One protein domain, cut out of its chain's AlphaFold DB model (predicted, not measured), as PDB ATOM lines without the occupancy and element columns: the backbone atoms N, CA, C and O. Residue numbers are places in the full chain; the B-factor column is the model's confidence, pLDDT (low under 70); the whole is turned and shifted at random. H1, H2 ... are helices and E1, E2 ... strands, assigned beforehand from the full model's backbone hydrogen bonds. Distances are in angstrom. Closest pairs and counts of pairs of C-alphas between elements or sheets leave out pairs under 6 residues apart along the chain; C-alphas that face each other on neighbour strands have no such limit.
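This is residues 66 to 170 of the 201 residues of an uncharacterized protein of Methanosphaera sp. SHI613 (UniProt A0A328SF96). A long, twisted hairpin of two strands, E3 and E4, runs the length of the model, and the sheet built on it curls round one helix, H1. E6 runs beside part of E4, the short strands E1, E2 and E5 gather at one end of the hairpin, where E1 comes back to E2, and residues 118 to 123 stick out at the other end. The printed part has 105 residues, with six named strands and two named helices in the order E1, H1, E2, E3, E4, E5, E6, H2; the class is mixed, helices and strands. The sheet is branched and mixed, with E1 and E5 parallel and its other neighbour pairs antiparallel. The whole is loose, with a radius of gyration of the C-alphas of 16.1 A, and elongated, spanning 54 by 29 by 21 A.

E3, residues 101 to 119, is 51.5 A long and bends by 64 degrees at residue 104. E4, residues 122 to 141, is 44.6 A long, begins at C-alpha 122 at (-24.103, -3.999, -68.383) and bends by 82 degrees at residue 138. E6, residues 155 to 164, is 24.6 A long. The short strands are E1, residues 66 to 68, E2, residues 92 to 95, and E5, residues 146 to 149. H1, residues 71 to 82, is 16.0 A long and begins at C-alpha 71 at (-14.194, -28.349, -53.046). H2, residues 165 to 168, ends at C-alpha 168 at (-14.962, 4.718, -47.452).

E2, E3, E4 and E5 form a meander, each strand the antiparallel neighbour of the one before. In the hairpin of E3 and E4, N 109 and O 133 are 2.9 A apart, within hydrogen-bond range. E2 lies on one side of E3 and E4 on the other side, with N 94 and O 106 at 2.8 A. Beside E4, E3 lies on one side and E5 and E6 on the other side; N 140 and O 148 of E4 and E5 are 2.8 A apart, and N 132 and O 160 of E4 and E6 2.8 A. E1 is parallel to E5, with N 147 and O 67 at 3.0 A. The closest C-alphas of E1 and E2, those of Leu 66 and Ala 93, are 5.2 A apart. H1 is on the sheet; its closest C-alphas to E5 are Val 74 and Ile 149, 7.1 A. H2 only grazes the sheet, with residues 165 to 166. In H1 every O i to N i+4 pair is within hydrogen-bond range; H2 is too short for such a pair.

The two C-alphas farthest apart, those of Gln 99 and Gly 120, are 55.9 A apart. The printed part has no cut and no long link. The mean pLDDT of the printed part is 82.2, and residues 118 to 120, 122 to 127 and 165 to 170 are under 70.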
ATOM      1  N   LEU A  66      -4.157 -29.582 -45.970       82.69
ATOM      2  CA  LEU A  66      -4.600 -30.649 -46.851       82.69
ATOM      3  C   LEU A  66      -5.445 -30.074 -47.982       82.69
ATOM      4  O   LEU A  66      -6.311 -29.215 -47.777       82.69
ATOM      5  N   ASN A  67      -5.234 -30.600 -49.188       85.69
ATOM      6  CA  ASN A  67      -6.086 -30.261 -50.317       85.69
ATOM      7  C   ASN A  67      -7.422 -31.003 -50.199       85.69
ATOM      8  O   ASN A  67      -7.461 -32.237 -50.113       85.69
ATOM      9  N   ILE A  68      -8.514 -30.243 -50.222       89.81
ATOM     10  CA  ILE A  68      -9.871 -30.783 -50.228       89.81
ATOM     11  C   ILE A  68     -10.169 -31.342 -51.621       89.81
ATOM     12  O   ILE A  68      -9.888 -30.700 -52.632       89.81
ATOM     13  N   THR A  69     -10.718 -32.551 -51.670       92.06
ATOM     14  CA  THR A  69     -11.037 -33.259 -52.922       92.06
ATOM     15  C   THR A  69     -12.414 -32.916 -53.482       92.06
ATOM     16  O   THR A  69     -12.592 -32.970 -54.691       92.06
ATOM     17  N   ASN A  70     -13.362 -32.544 -52.623       94.50
ATOM     18  CA  ASN A  70     -14.731 -32.162 -52.970       94.50
ATOM     19  C   ASN A  70     -14.976 -30.668 -52.702       94.50
ATOM     20  O   ASN A  70     -15.817 -30.302 -51.881       94.50
ATOM     21  N   LYS A  71     -14.183 -29.794 -53.337       93.00
ATOM     22  CA  LYS A  71     -14.194 -28.349 -53.046       93.00
ATOM     23  C   LYS A  71     -15.527 -27.698 -53.389       93.00
ATOM     24  O   LYS A  71     -15.979 -26.826 -52.658       93.00
ATOM     25  N   GLU A  72     -16.151 -28.142 -54.468       94.50
ATOM     26  CA  GLU A  72     -17.400 -27.620 -55.009       94.50
ATOM     27  C   GLU A  72     -18.553 -27.843 -54.026       94.50
ATOM     28  O   GLU A  72     -19.265 -26.902 -53.681       94.50
ATOM     29  N   ASP A  73     -18.687 -29.068 -53.509       95.31
ATOM     30  CA  ASP A  73     -19.748 -29.413 -52.559       95.31
ATOM     31  C   ASP A  73     -19.570 -28.660 -51.235       95.31
ATOM     32  O   ASP A  73     -20.530 -28.161 -50.649       95.31
ATOM     33  N   VAL A  74     -18.326 -28.547 -50.760       94.06
ATOM     34  CA  VAL A  74     -18.003 -27.815 -49.528       94.06
ATOM     35  C   VAL A  74     -18.274 -26.324 -49.699       94.06
ATOM     36  O   VAL A  74     -18.896 -25.716 -48.828       94.06
ATOM     37  N   ALA A  75     -17.857 -25.737 -50.823       93.88
ATOM     38  CA  ALA A  75     -18.119 -24.339 -51.136       93.88
ATOM     39  C   ALA A  75     -19.625 -24.064 -51.225       93.88
ATOM     40  O   ALA A  75     -20.088 -23.081 -50.659       93.88
ATOM     41  N   LEU A  76     -20.410 -24.954 -51.840       95.38
ATOM     42  CA  LEU A  76     -21.865 -24.812 -51.915       95.38
ATOM     43  C   LEU A  76     -22.518 -24.779 -50.525       95.38
ATOM     44  O   LEU A  76     -23.362 -23.923 -50.261       95.38
ATOM     45  N   ILE A  77     -22.119 -25.677 -49.621       95.44
ATOM     46  CA  ILE A  77     -22.638 -25.671 -48.246       95.44
ATOM     47  C   ILE A  77     -22.222 -24.400 -47.506       95.44
ATOM     48  O   ILE A  77     -23.062 -23.768 -46.869       95.44
ATOM     49  N   LEU A  78     -20.961 -23.980 -47.618       91.94
ATOM     50  CA  LEU A  78     -20.489 -22.745 -46.989       91.94
ATOM     51  C   LEU A  78     -21.197 -21.503 -47.551       91.94
ATOM     52  O   LEU A  78     -21.539 -20.606 -46.779       91.94
ATOM     53  N   ASN A  79     -21.491 -21.469 -48.852       93.75
ATOM     54  CA  ASN A  79     -22.282 -20.409 -49.478       93.75
ATOM     55  C   ASN A  79     -23.692 -20.361 -48.882       93.75
ATOM     56  O   ASN A  79     -24.150 -19.297 -48.471       93.75
ATOM     57  N   ASN A  80     -24.351 -21.515 -48.759       93.75
ATOM     58  CA  ASN A  80     -25.695 -21.612 -48.187       93.75
ATOM     59  C   ASN A  80     -25.731 -21.221 -46.700       93.75
ATOM     60  O   ASN A  80     -26.682 -20.582 -46.259       93.75
ATOM     61  N   LEU A  81     -24.694 -21.571 -45.932       90.88
ATOM     62  CA  LEU A  81     -24.589 -21.231 -44.509       90.88
ATOM     63  C   LEU A  81     -24.291 -19.746 -44.273       90.88
ATOM     64  O   LEU A  81     -24.736 -19.178 -43.278       90.88
ATOM     65  N   THR A  82     -23.505 -19.118 -45.150       88.69
ATOM     66  CA  THR A  82     -22.992 -17.757 -44.917       88.69
ATOM     67  C   THR A  82     -23.681 -16.675 -45.740       88.69
ATOM     68  O   THR A  82     -23.588 -15.502 -45.367       88.69
ATOM     69  N   GLY A  83     -24.364 -17.045 -46.827       89.12
ATOM     70  CA  GLY A  83     -24.901 -16.115 -47.823       89.12
ATOM     71  C   GLY A  83     -23.815 -15.384 -48.620       89.12
ATOM     72  O   GLY A  83     -24.065 -14.289 -49.117       89.12
ATOM     73  N   LEU A  84     -22.603 -15.943 -48.683       89.56
ATOM     74  CA  LEU A  84     -21.441 -15.369 -49.365       89.56
ATOM     75  C   LEU A  84     -21.007 -16.250 -50.539       89.56
ATOM     76  O   LEU A  84     -21.361 -17.423 -50.604       89.56
ATOM     77  N   SER A  85     -20.217 -15.682 -51.446       90.25
ATOM     78  CA  SER A  85     -19.597 -16.392 -52.564       90.25
ATOM     79  C   SER A  85     -18.194 -16.856 -52.171       90.25
ATOM     80  O   SER A  85     -17.264 -16.053 -52.092       90.25
ATOM     81  N   VAL A  86     -18.034 -18.140 -51.851       90.69
ATOM     82  CA  VAL A  86     -16.748 -18.744 -51.470       90.69
ATOM     83  C   VAL A  86     -15.856 -18.946 -52.693       90.69
ATOM     84  O   VAL A  86     -16.265 -19.529 -53.694       90.69
ATOM     85  N   ASN A  87     -14.595 -18.534 -52.577       86.62
ATOM     86  CA  ASN A  87     -13.564 -18.802 -53.570       86.62
ATOM     87  C   ASN A  87     -12.987 -20.219 -53.382       86.62
ATOM     88  O   ASN A  87     -12.307 -20.494 -52.388       86.62
ATOM     89  N   LEU A  88     -13.203 -21.099 -54.363       87.69
ATOM     90  CA  LEU A  88     -12.737 -22.494 -54.350       87.69
ATOM     91  C   LEU A  88     -11.212 -22.627 -54.233       87.69
ATOM     92  O   LEU A  88     -10.728 -23.554 -53.580       87.69
ATOM     93  N   ASP A  89     -10.447 -21.702 -54.812       85.75
ATOM     94  CA  ASP A  89      -8.981 -21.760 -54.787       85.75
ATOM     95  C   ASP A  89      -8.425 -21.477 -53.390       85.75
ATOM     96  O   ASP A  89      -7.374 -21.991 -53.010       85.75
ATOM     97  N   SER A  90      -9.166 -20.705 -52.593       84.81
ATOM     98  CA  SER A  90      -8.812 -20.398 -51.206       84.81
ATOM     99  C   SER A  90      -9.200 -21.501 -50.214       84.81
ATOM    100  O   SER A  90      -8.795 -21.456 -49.049       84.81
ATOM    101  N   LEU A  91      -9.985 -22.487 -50.662       87.50
ATOM    102  CA  LEU A  91     -10.539 -23.521 -49.805       87.50
ATOM    103  C   LEU A  91      -9.458 -24.520 -49.392       87.50
ATOM    104  O   LEU A  91      -8.886 -25.248 -50.210       87.50
ATOM    105  N   THR A  92      -9.209 -24.569 -48.093       86.69
ATOM    106  CA  THR A  92      -8.149 -25.372 -47.488       86.69
ATOM    107  C   THR A  92      -8.654 -26.046 -46.223       86.69
ATOM    108  O   THR A  92      -9.570 -25.548 -45.572       86.69
ATOM    109  N   ALA A  93      -8.070 -27.192 -45.875       86.62
ATOM    110  CA  ALA A  93      -8.396 -27.906 -44.648       86.62
ATOM    111  C   ALA A  93      -7.147 -28.134 -43.803       86.62
ATOM    112  O   ALA A  93      -6.059 -28.364 -44.326       86.62
ATOM    113  N   LYS A  94      -7.322 -28.114 -42.487       86.19
ATOM    114  CA  LYS A  94      -6.296 -28.444 -41.504       86.19
ATOM    115  C   LYS A  94      -6.801 -29.529 -40.574       86.19
ATOM    116  O   LYS A  94      -7.954 -29.505 -40.144       86.19
ATOM    117  N   VAL A  95      -5.916 -30.460 -40.258       83.75
ATOM    118  CA  VAL A  95      -6.138 -31.541 -39.299       83.75
ATOM    119  C   VAL A  95      -5.237 -31.313 -38.097       83.75
ATOM    120  O   VAL A  95      -4.098 -30.878 -38.243       83.75
ATOM    121  N   SER A  96      -5.733 -31.607 -36.899       72.12
ATOM    122  CA  SER A  96      -4.918 -31.493 -35.681       72.12
ATOM    123  C   SER A  96      -3.895 -32.624 -35.541       72.12
ATOM    124  O   SER A  96      -2.974 -32.525 -34.738       72.12
ATOM    125  N   THR A  97      -4.059 -33.694 -36.318       72.44
ATOM    126  CA  THR A  97      -3.320 -34.952 -36.218       72.44
ATOM    127  C   THR A  97      -2.919 -35.442 -37.607       72.44
ATOM    128  O   THR A  97      -3.698 -35.360 -38.552       72.44
ATOM    129  N   SER A  98      -1.722 -36.019 -37.729       72.81
ATOM    130  CA  SER A  98      -1.206 -36.586 -38.990       72.81
ATOM    131  C   SER A  98      -1.751 -37.986 -39.310       72.81
ATOM    132  O   SER A  98      -1.207 -38.683 -40.164       72.81
ATOM    133  N   GLN A  99      -2.782 -38.440 -38.593       78.12
ATOM    134  CA  GLN A  99      -3.353 -39.769 -38.796       78.12
ATOM    135  C   GLN A  99      -4.236 -39.802 -40.046       78.12
ATOM    136  O   GLN A  99      -4.645 -38.766 -40.570       78.12
ATOM    137  N   THR A 100      -4.529 -41.005 -40.530       85.12
ATOM    138  CA  THR A 100      -5.462 -41.226 -41.646       85.12
ATOM    139  C   THR A 100      -6.835 -41.651 -41.128       85.12
ATOM    140  O   THR A 100      -6.966 -42.108 -39.992       85.12
ATOM    141  N   GLY A 101      -7.865 -41.494 -41.959       86.44
ATOM    142  CA  GLY A 101      -9.250 -41.826 -41.618       86.44
ATOM    143  C   GLY A 101     -10.083 -40.625 -41.165       86.44
ATOM    144  O   GLY A 101      -9.714 -39.470 -41.392       86.44
ATOM    145  N   ASN A 102     -11.244 -40.913 -40.571       89.38
ATOM    146  CA  ASN A 102     -12.246 -39.909 -40.205       89.38
ATOM    147  C   ASN A 102     -11.797 -39.079 -39.007       89.38
ATOM    148  O   ASN A 102     -11.639 -39.607 -37.906       89.38
ATOM    149  N   GLN A 103     -11.617 -37.779 -39.218       85.62
ATOM    150  CA  GLN A 103     -11.121 -36.857 -38.201       85.62
ATOM    151  C   GLN A 103     -11.827 -35.508 -38.287       85.62
ATOM    152  O   GLN A 103     -12.382 -35.144 -39.324       85.62
ATOM    153  N   SER A 104     -11.787 -34.761 -37.185       85.81
ATOM    154  CA  SER A 104     -12.223 -33.367 -37.180       85.81
ATOM    155  C   SER A 104     -11.227 -32.515 -37.962       85.81
ATOM    156  O   SER A 104     -10.014 -32.607 -37.756       85.81
ATOM    157  N   VAL A 105     -11.746 -31.698 -38.870       88.38
ATOM    158  CA  VAL A 105     -10.971 -30.842 -39.759       88.38
ATOM    159  C   VAL A 105     -11.469 -29.411 -39.669       88.38
ATOM    160  O   VAL A 105     -12.669 -29.152 -39.624       88.38
ATOM    161  N   THR A 106     -10.530 -28.473 -39.649       88.25
ATOM    162  CA  THR A 106     -10.820 -27.043 -39.741       88.25
ATOM    163  C   THR A 106     -10.698 -26.616 -41.192       88.25
ATOM    164  O   THR A 106      -9.633 -26.751 -41.789       88.25
ATOM    165  N   ILE A 107     -11.783 -26.113 -41.762       88.50
ATOM    166  CA  ILE A 107     -11.851 -25.602 -43.126       88.50
ATOM    167  C   ILE A 107     -11.662 -24.092 -43.066       88.50
ATOM    168  O   ILE A 107     -12.330 -23.423 -42.282       88.50
ATOM    169  N   THR A 108     -10.783 -23.558 -43.907       87.81
ATOM    170  CA  THR A 108     -10.573 -22.118 -44.075       87.81
ATOM    171  C   THR A 108     -10.830 -21.712 -45.518       87.81
ATOM    172  O   THR A 108     -10.401 -22.404 -46.444       87.81
ATOM    173  N   ALA A 109     -11.542 -20.602 -45.706       86.81
ATOM    174  CA  ALA A 109     -11.925 -20.095 -47.019       86.81
ATOM    175  C   ALA A 109     -11.991 -18.565 -47.039       86.81
ATOM    176  O   ALA A 109     -12.319 -17.933 -46.036       86.81
ATOM    177  N   ILE A 110     -11.756 -17.976 -48.206       86.56
ATOM    178  CA  ILE A 110     -12.073 -16.580 -48.502       86.56
ATOM    179  C   ILE A 110     -13.402 -16.539 -49.249       86.56
ATOM    180  O   ILE A 110     -13.621 -17.316 -50.179       86.56
ATOM    181  N   ALA A 111     -14.280 -15.619 -48.865       87.12
ATOM    182  CA  ALA A 111     -15.543 -15.396 -49.551       87.12
ATOM    183  C   ALA A 111     -15.821 -13.913 -49.770       87.12
ATOM    184  O   ALA A 111     -15.404 -13.075 -48.969       87.12
ATOM    185  N   SER A 112     -16.546 -13.585 -50.833       86.31
ATOM    186  CA  SER A 112     -16.999 -12.227 -51.115       86.31
ATOM    187  C   SER A 112     -18.503 -12.088 -50.927       86.31
ATOM    188  O   SER A 112     -19.288 -13.011 -51.148       86.31
ATOM    189  N   LYS A 113     -18.909 -10.897 -50.499       86.06
ATOM    190  CA  LYS A 113     -20.258 -10.402 -50.718       86.06
ATOM    191  C   LYS A 113     -20.201  -9.496 -51.932       86.06
ATOM    192  O   LYS A 113     -19.518  -8.472 -51.901       86.06
ATOM    193  N   ASP A 114     -20.901  -9.885 -52.980       80.50
ATOM    194  CA  ASP A 114     -20.887  -9.142 -54.228       80.50
ATOM    195  C   ASP A 114     -22.009  -8.099 -54.233       80.50
ATOM    196  O   ASP A 114     -23.135  -8.374 -53.809       80.50
ATOM    197  N   SER A 115     -21.702  -6.903 -54.728       76.56
ATOM    198  CA  SER A 115     -22.691  -5.873 -55.034       76.56
ATOM    199  C   SER A 115     -22.905  -5.831 -56.540       76.56
ATOM    200  O   SER A 115     -21.952  -5.798 -57.326       76.56
ATOM    201  N   GLN A 116     -24.174  -5.873 -56.940       72.19
ATOM    202  CA  GLN A 116     -24.579  -5.782 -58.335       72.19
ATOM    203  C   GLN A 116     -25.023  -4.353 -58.622       72.19
ATOM    204  O   GLN A 116     -25.979  -3.860 -58.024       72.19
ATOM    205  N   SER A 117     -24.349  -3.702 -59.566       70.12
ATOM    206  CA  SER A 117     -24.772  -2.410 -60.099       70.12
ATOM    207  C   SER A 117     -25.139  -2.564 -61.569       70.12
ATOM    208  O   SER A 117     -24.396  -3.156 -62.355       70.12
ATOM    209  N   THR A 118     -26.307  -2.050 -61.942       64.88
ATOM    210  CA  THR A 118     -26.763  -1.996 -63.333       64.88
ATOM    211  C   THR A 118     -26.564  -0.582 -63.859       64.88
ATOM    212  O   THR A 118     -27.204   0.364 -63.404       64.88
ATOM    213  N   GLY A 119     -25.664  -0.434 -64.832       63.53
ATOM    214  CA  GLY A 119     -25.358   0.844 -65.468       63.53
ATOM    215  C   GLY A 119     -25.137   0.659 -66.964       63.53
ATOM    216  O   GLY A 119     -24.300  -0.137 -67.377       63.53
ATOM    217  N   GLY A 120     -25.904   1.375 -67.792       68.56
ATOM    218  CA  GLY A 120     -25.674   1.436 -69.242       68.56
ATOM    219  C   GLY A 120     -25.857   0.122 -70.017       68.56
ATOM    220  O   GLY A 120     -25.249  -0.040 -71.068       68.56
ATOM    221  N   GLY A 121     -26.668  -0.820 -69.520       71.50
ATOM    222  CA  GLY A 121     -26.928  -2.107 -70.187       71.50
ATOM    223  C   GLY A 121     -25.962  -3.239 -69.820       71.50
ATOM    224  O   GLY A 121     -26.150  -4.360 -70.285       71.50
ATOM    225  N   ALA A 122     -24.975  -2.980 -68.956       64.88
ATOM    226  CA  ALA A 122     -24.103  -3.999 -68.383       64.88
ATOM    227  C   ALA A 122     -24.444  -4.252 -66.904       64.88
ATOM    228  O   ALA A 122     -24.797  -3.329 -66.161       64.88
ATOM    229  N   ILE A 123     -24.315  -5.512 -66.479       69.56
ATOM    230  CA  ILE A 123     -24.340  -5.905 -65.067       69.56
ATOM    231  C   ILE A 123     -22.891  -5.916 -64.594       69.56
ATOM    232  O   ILE A 123     -22.078  -6.690 -65.098       69.56
ATOM    233  N   ILE A 124     -22.569  -5.045 -63.643       69.00
ATOM    234  CA  ILE A 124     -21.243  -4.976 -63.043       69.00
ATOM    235  C   ILE A 124     -21.322  -5.633 -61.662       69.00
ATOM    236  O   ILE A 124     -22.098  -5.192 -60.811       69.00
ATOM    237  N   ILE A 125     -20.535  -6.691 -61.453       66.31
ATOM    238  CA  ILE A 125     -20.429  -7.410 -60.177       66.31
ATOM    239  C   ILE A 125     -19.080  -7.054 -59.553       66.31
ATOM    240  O   ILE A 125     -18.039  -7.433 -60.090       66.31
ATOM    241  N   LEU A 126     -19.093  -6.301 -58.451       66.12
ATOM    242  CA  LEU A 126     -17.887  -5.983 -57.680       66.12
ATOM    243  C   LEU A 126     -17.973  -6.612 -56.284       66.12
ATOM    244  O   LEU A 126     -19.035  -6.543 -55.662       66.12
ATOM    245  N   PRO A 127     -16.864  -7.155 -55.750       63.81
ATOM    246  CA  PRO A 127     -16.821  -7.640 -54.377       63.81
ATOM    247  C   PRO A 127     -16.899  -6.449 -53.415       63.81
ATOM    248  O   PRO A 127     -15.932  -5.720 -53.224       63.81
ATOM    249  N   GLU A 128     -18.058  -6.228 -52.807       73.19
ATOM    250  CA  GLU A 128     -18.318  -5.135 -51.866       73.19
ATOM    251  C   GLU A 128     -17.577  -5.360 -50.544       73.19
ATOM    252  O   GLU A 128     -17.049  -4.427 -49.930       73.19
ATOM    253  N   GLN A 129     -17.531  -6.621 -50.110       79.44
ATOM    254  CA  GLN A 129     -16.907  -7.039 -48.862       79.44
ATOM    255  C   GLN A 129     -16.211  -8.383 -49.044       79.44
ATOM    256  O   GLN A 129     -16.754  -9.282 -49.684       79.44
ATOM    257  N   THR A 130     -15.047  -8.539 -48.425       80.38
ATOM    258  CA  THR A 130     -14.297  -9.799 -48.398       80.38
ATOM    259  C   THR A 130     -14.262 -10.326 -46.976       80.38
ATOM    260  O   THR A 130     -14.028  -9.571 -46.032       80.38
ATOM    261  N   TYR A 131     -14.459 -11.629 -46.826       80.38
ATOM    262  CA  TYR A 131     -14.548 -12.338 -45.562       80.38
ATOM    263  C   TYR A 131     -13.555 -13.499 -45.510       80.38
ATOM    264  O   TYR A 131     -13.333 -14.176 -46.510       80.38
ATOM    265  N   SER A 132     -13.016 -13.760 -44.322       81.44
ATOM    266  CA  SER A 132     -12.392 -15.030 -43.956       81.44
ATOM    267  C   SER A 132     -13.428 -15.880 -43.233       81.44
ATOM    268  O   SER A 132     -14.023 -15.433 -42.250       81.44
ATOM    269  N   ILE A 133     -13.668 -17.085 -43.732       80.81
ATOM    270  CA  ILE A 133     -14.578 -18.068 -43.154       80.81
ATOM    271  C   ILE A 133     -13.742 -19.197 -42.569       80.81
ATOM    272  O   ILE A 133     -12.849 -19.726 -43.234       80.81
ATOM    273  N   SER A 134     -14.074 -19.596 -41.346       81.62
ATOM    274  CA  SER A 134     -13.533 -20.795 -40.720       81.62
ATOM    275  C   SER A 134     -14.677 -21.665 -40.203       81.62
ATOM    276  O   SER A 134     -15.656 -21.182 -39.626       81.62
ATOM    277  N   ALA A 135     -14.605 -22.954 -40.512       84.31
ATOM    278  CA  ALA A 135     -15.639 -23.942 -40.238       84.31
ATOM    279  C   ALA A 135     -15.003 -25.238 -39.734       84.31
ATOM    280  O   ALA A 135     -13.838 -25.515 -40.012       84.31
ATOM    281  N   ILE A 136     -15.761 -26.034 -38.992       89.69
ATOM    282  CA  ILE A 136     -15.335 -27.347 -38.506       89.69
ATOM    283  C   ILE A 136     -16.190 -28.400 -39.206       89.69
ATOM    284  O   ILE A 136     -17.378 -28.194 -39.422       89.69
ATOM    285  N   ALA A 137     -15.587 -29.517 -39.591       91.69
ATOM    286  CA  ALA A 137     -16.306 -30.651 -40.157       91.69
ATOM    287  C   ALA A 137     -15.613 -31.963 -39.794       91.69
ATOM    288  O   ALA A 137     -14.489 -31.970 -39.300       91.69
ATOM    289  N   THR A 138     -16.254 -33.089 -40.086       91.62
ATOM    290  CA  THR A 138     -15.569 -34.383 -40.152       91.62
ATOM    291  C   THR A 138     -15.102 -34.626 -41.584       91.62
ATOM    292  O   THR A 138     -15.873 -34.454 -42.529       91.62
ATOM    293  N   GLY A 139     -13.848 -35.030 -41.764       91.44
ATOM    294  CA  GLY A 139     -13.279 -35.369 -43.065       91.44
ATOM    295  C   GLY A 139     -12.528 -36.696 -43.039       91.44
ATOM    296  O   GLY A 139     -11.911 -37.049 -42.037       91.44
ATOM    297  N   GLU A 140     -12.577 -37.422 -44.152       93.44
ATOM    298  CA  GLU A 140     -11.764 -38.611 -44.392       93.44
ATOM    299  C   GLU A 140     -10.390 -38.172 -44.912       93.44
ATOM    300  O   GLU A 140     -10.275 -37.620 -46.012       93.44
ATOM    301  N   VAL A 141      -9.349 -38.380 -44.104       91.00
ATOM    302  CA  VAL A 141      -7.964 -38.027 -44.439       91.00
ATOM    303  C   VAL A 141      -7.275 -39.211 -45.108       91.00
ATOM    304  O   VAL A 141      -7.130 -40.279 -44.509       91.00
ATOM    305  N   TYR A 142      -6.816 -39.010 -46.340       88.56
ATOM    306  CA  TYR A 142      -6.084 -40.012 -47.106       88.56
ATOM    307  C   TYR A 142      -4.584 -39.954 -46.814       88.56
ATOM    308  O   TYR A 142      -4.015 -38.883 -46.600       88.56
ATOM    309  N   SER A 143      -3.910 -41.099 -46.936       82.56
ATOM    310  CA  SER A 143      -2.443 -41.203 -46.852       82.56
ATOM    311  C   SER A 143      -1.701 -40.355 -47.895       82.56
ATOM    312  O   SER A 143      -0.517 -40.082 -47.738       82.56
ATOM    313  N   SER A 144      -2.393 -39.900 -48.945       81.75
ATOM    314  CA  SER A 144      -1.860 -39.017 -49.984       81.75
ATOM    315  C   SER A 144      -1.822 -37.528 -49.602       81.75
ATOM    316  O   SER A 144      -1.634 -36.698 -50.489       81.75
ATOM    317  N   GLY A 145      -2.121 -37.157 -48.350       78.25
ATOM    318  CA  GLY A 145      -2.193 -35.749 -47.925       78.25
ATOM    319  C   GLY A 145      -3.401 -34.987 -48.491       78.25
ATOM    320  O   GLY A 145      -3.373 -33.766 -48.651       78.25
ATOM    321  N   LYS A 146      -4.469 -35.711 -48.841       87.62
ATOM    322  CA  LYS A 146      -5.738 -35.151 -49.329       87.62
ATOM    323  C   LYS A 146      -6.845 -35.448 -48.331       87.62
ATOM    324  O   LYS A 146      -6.771 -36.445 -47.619       87.62
ATOM    325  N   VAL A 147      -7.890 -34.629 -48.328       91.25
ATOM    326  CA  VAL A 147      -9.057 -34.846 -47.468       91.25
ATOM    327  C   VAL A 147     -10.354 -34.772 -48.264       91.25
ATOM    328  O   VAL A 147     -10.504 -33.950 -49.173       91.25
ATOM    329  N   LYS A 148     -11.304 -35.644 -47.936       94.50
ATOM    330  CA  LYS A 148     -12.693 -35.541 -48.390       94.50
ATOM    331  C   LYS A 148     -13.563 -35.109 -47.222       94.50
ATOM    332  O   LYS A 148     -13.625 -35.794 -46.208       94.50
ATOM    333  N   ILE A 149     -14.224 -33.968 -47.350       94.69
ATOM    334  CA  ILE A 149     -15.045 -33.394 -46.282       94.69
ATOM    335  C   ILE A 149     -16.438 -34.016 -46.320       94.69
ATOM    336  O   ILE A 149     -17.063 -34.061 -47.382       94.69
ATOM    337  N   ASN A 150     -16.958 -34.439 -45.169       94.38
ATOM    338  CA  ASN A 150     -18.364 -34.787 -45.043       94.38
ATOM    339  C   ASN A 150     -19.206 -33.511 -44.914       94.38
ATOM    340  O   ASN A 150     -19.251 -32.866 -43.862       94.38
ATOM    341  N   THR A 151     -19.901 -33.165 -45.994       93.75
ATOM    342  CA  THR A 151     -20.682 -31.933 -46.124       93.75
ATOM    343  C   THR A 151     -21.828 -31.807 -45.128       93.75
ATOM    344  O   THR A 151     -22.187 -30.689 -44.768       93.75
ATOM    345  N   THR A 152     -22.365 -32.918 -44.613       94.19
ATOM    346  CA  THR A 152     -23.459 -32.891 -43.626       94.19
ATOM    347  C   THR A 152     -22.991 -32.514 -42.222       94.19
ATOM    348  O   THR A 152     -23.817 -32.284 -41.347       94.19
ATOM    349  N   THR A 153     -21.678 -32.505 -41.986       91.88
ATOM    350  CA  THR A 153     -21.072 -32.231 -40.673       91.88
ATOM    351  C   THR A 153     -20.439 -30.847 -40.586       91.88
ATOM    352  O   THR A 153     -19.807 -30.539 -39.582       91.88
ATOM    353  N   ILE A 154     -20.564 -30.038 -41.643       91.94
ATOM    354  CA  ILE A 154     -19.975 -28.701 -41.694       91.94
ATOM    355  C   ILE A 154     -20.733 -27.784 -40.737       91.94
ATOM    356  O   ILE A 154     -21.922 -27.527 -40.911       91.94
ATOM    357  N   GLU A 155     -20.004 -27.238 -39.775       85.62
ATOM    358  CA  GLU A 155     -20.473 -26.235 -38.834       85.62
ATOM    359  C   GLU A 155     -19.633 -24.966 -38.984       85.62
ATOM    360  O   GLU A 155     -18.400 -24.993 -38.928       85.62
ATOM    361  N   LEU A 156     -20.299 -23.832 -39.197       84.56
ATOM    362  CA  LEU A 156     -19.629 -22.540 -39.275       84.56
ATOM    363  C   LEU A 156     -19.096 -22.162 -37.890       84.56
ATOM    364  O   LEU A 156     -19.872 -22.006 -36.951       84.56
ATOM    365  N   LYS A 157     -17.784 -21.954 -37.779       80.44
ATOM    366  CA  LYS A 157     -17.154 -21.511 -36.535       80.44
ATOM    367  C   LYS A 157     -17.118 -19.993 -36.463       80.44
ATOM    368  O   LYS A 157     -17.540 -19.396 -35.479       80.44
ATOM    369  N   GLU A 158     -16.599 -19.367 -37.513       76.25
ATOM    370  CA  GLU A 158     -16.383 -17.927 -37.544       76.25
ATOM    371  C   GLU A 158     -16.432 -17.364 -38.962       76.25
ATOM    372  O   GLU A 158     -16.176 -18.039 -39.963       76.25
ATOM    373  N   ARG A 159     -16.748 -16.071 -39.021       80.06
ATOM    374  CA  ARG A 159     -16.733 -15.264 -40.233       80.06
ATOM    375  C   ARG A 159     -16.204 -13.882 -39.877       80.06
ATOM    376  O   ARG A 159     -16.850 -13.147 -39.134       80.06
ATOM    377  N   ILE A 160     -15.050 -13.528 -40.427       77.44
ATOM    378  CA  ILE A 160     -14.333 -12.285 -40.132       77.44
ATOM    379  C   ILE A 160     -14.325 -11.417 -41.387       77.44
ATOM    380  O   ILE A 160     -13.952 -11.889 -42.455       77.44
ATOM    381  N   VAL A 161     -14.722 -10.150 -41.270       76.31
ATOM    382  CA  VAL A 161     -14.595  -9.176 -42.367       76.31
ATOM    383  C   VAL A 161     -13.116  -8.835 -42.540       76.31
ATOM    384  O   VAL A 161     -12.484  -8.335 -41.614       76.31
ATOM    385  N   LEU A 162     -12.569  -9.093 -43.723       70.06
ATOM    386  CA  LEU A 162     -11.212  -8.691 -44.099       70.06
ATOM    387  C   LEU A 162     -11.200  -7.308 -44.745       70.06
ATOM    388  O   LEU A 162     -10.276  -6.526 -44.538       70.06
ATOM    389  N   TYR A 163     -12.226  -7.009 -45.538       73.81
ATOM    390  CA  TYR A 163     -12.322  -5.763 -46.284       73.81
ATOM    391  C   TYR A 163     -13.783  -5.375 -46.514       73.81
ATOM    392  O   TYR A 163     -14.627  -6.245 -46.727       73.81
ATOM    393  N   ASN A 164     -14.082  -4.076 -46.474       76.12
ATOM    394  CA  ASN A 164     -15.421  -3.530 -46.699       76.12
ATOM    395  C   ASN A 164     -15.330  -2.170 -47.406       76.12
ATOM    396  O   ASN A 164     -14.857  -1.197 -46.813       76.12
ATOM    397  N   GLN A 165     -15.804  -2.101 -48.652       66.31
ATOM    398  CA  GLN A 165     -15.749  -0.887 -49.476       66.31
ATOM    399  C   GLN A 165     -16.707   0.217 -49.002       66.31
ATOM    400  O   GLN A 165     -16.413   1.400 -49.164       66.31
ATOM    401  N   ASN A 166     -17.813  -0.135 -48.340       61.09
ATOM    402  CA  ASN A 166     -18.867   0.818 -47.961       61.09
ATOM    403  C   ASN A 166     -18.487   1.769 -46.821       61.09
ATOM    404  O   ASN A 166     -19.199   2.731 -46.545       61.09
ATOM    405  N   ASN A 167     -17.364   1.520 -46.153       51.44
ATOM    406  CA  ASN A 167     -16.876   2.380 -45.078       51.44
ATOM    407  C   ASN A 167     -16.092   3.597 -45.586       51.44
ATOM    408  O   ASN A 167     -15.736   4.464 -44.792       51.44
ATOM    409  N   ALA A 168     -15.810   3.673 -46.889       48.94
ATOM    410  CA  ALA A 168     -14.962   4.718 -47.452       48.94
ATOM    411  C   ALA A 168     -15.661   6.080 -47.606       48.94
ATOM    412  O   ALA A 168     -14.976   7.071 -47.844       48.94
ATOM    413  N   THR A 169     -16.991   6.166 -47.472       45.09
ATOM    414  CA  THR A 169     -17.694   7.409 -47.821       45.09
ATOM    415  C   THR A 169     -17.971   8.383 -46.685       45.09
ATOM    416  O   THR A 169     -18.143   9.537 -47.033       45.09
ATOM    417  N   ASN A 170     -17.964   8.033 -45.386       45.00
ATOM    418  CA  ASN A 170     -18.122   9.020 -44.288       45.00
ATOM    419  C   ASN A 170     -17.785   8.446 -42.883       45.00
ATOM    420  O   ASN A 170     -18.707   8.180 -42.119       45.00
TER     421      ASN A 170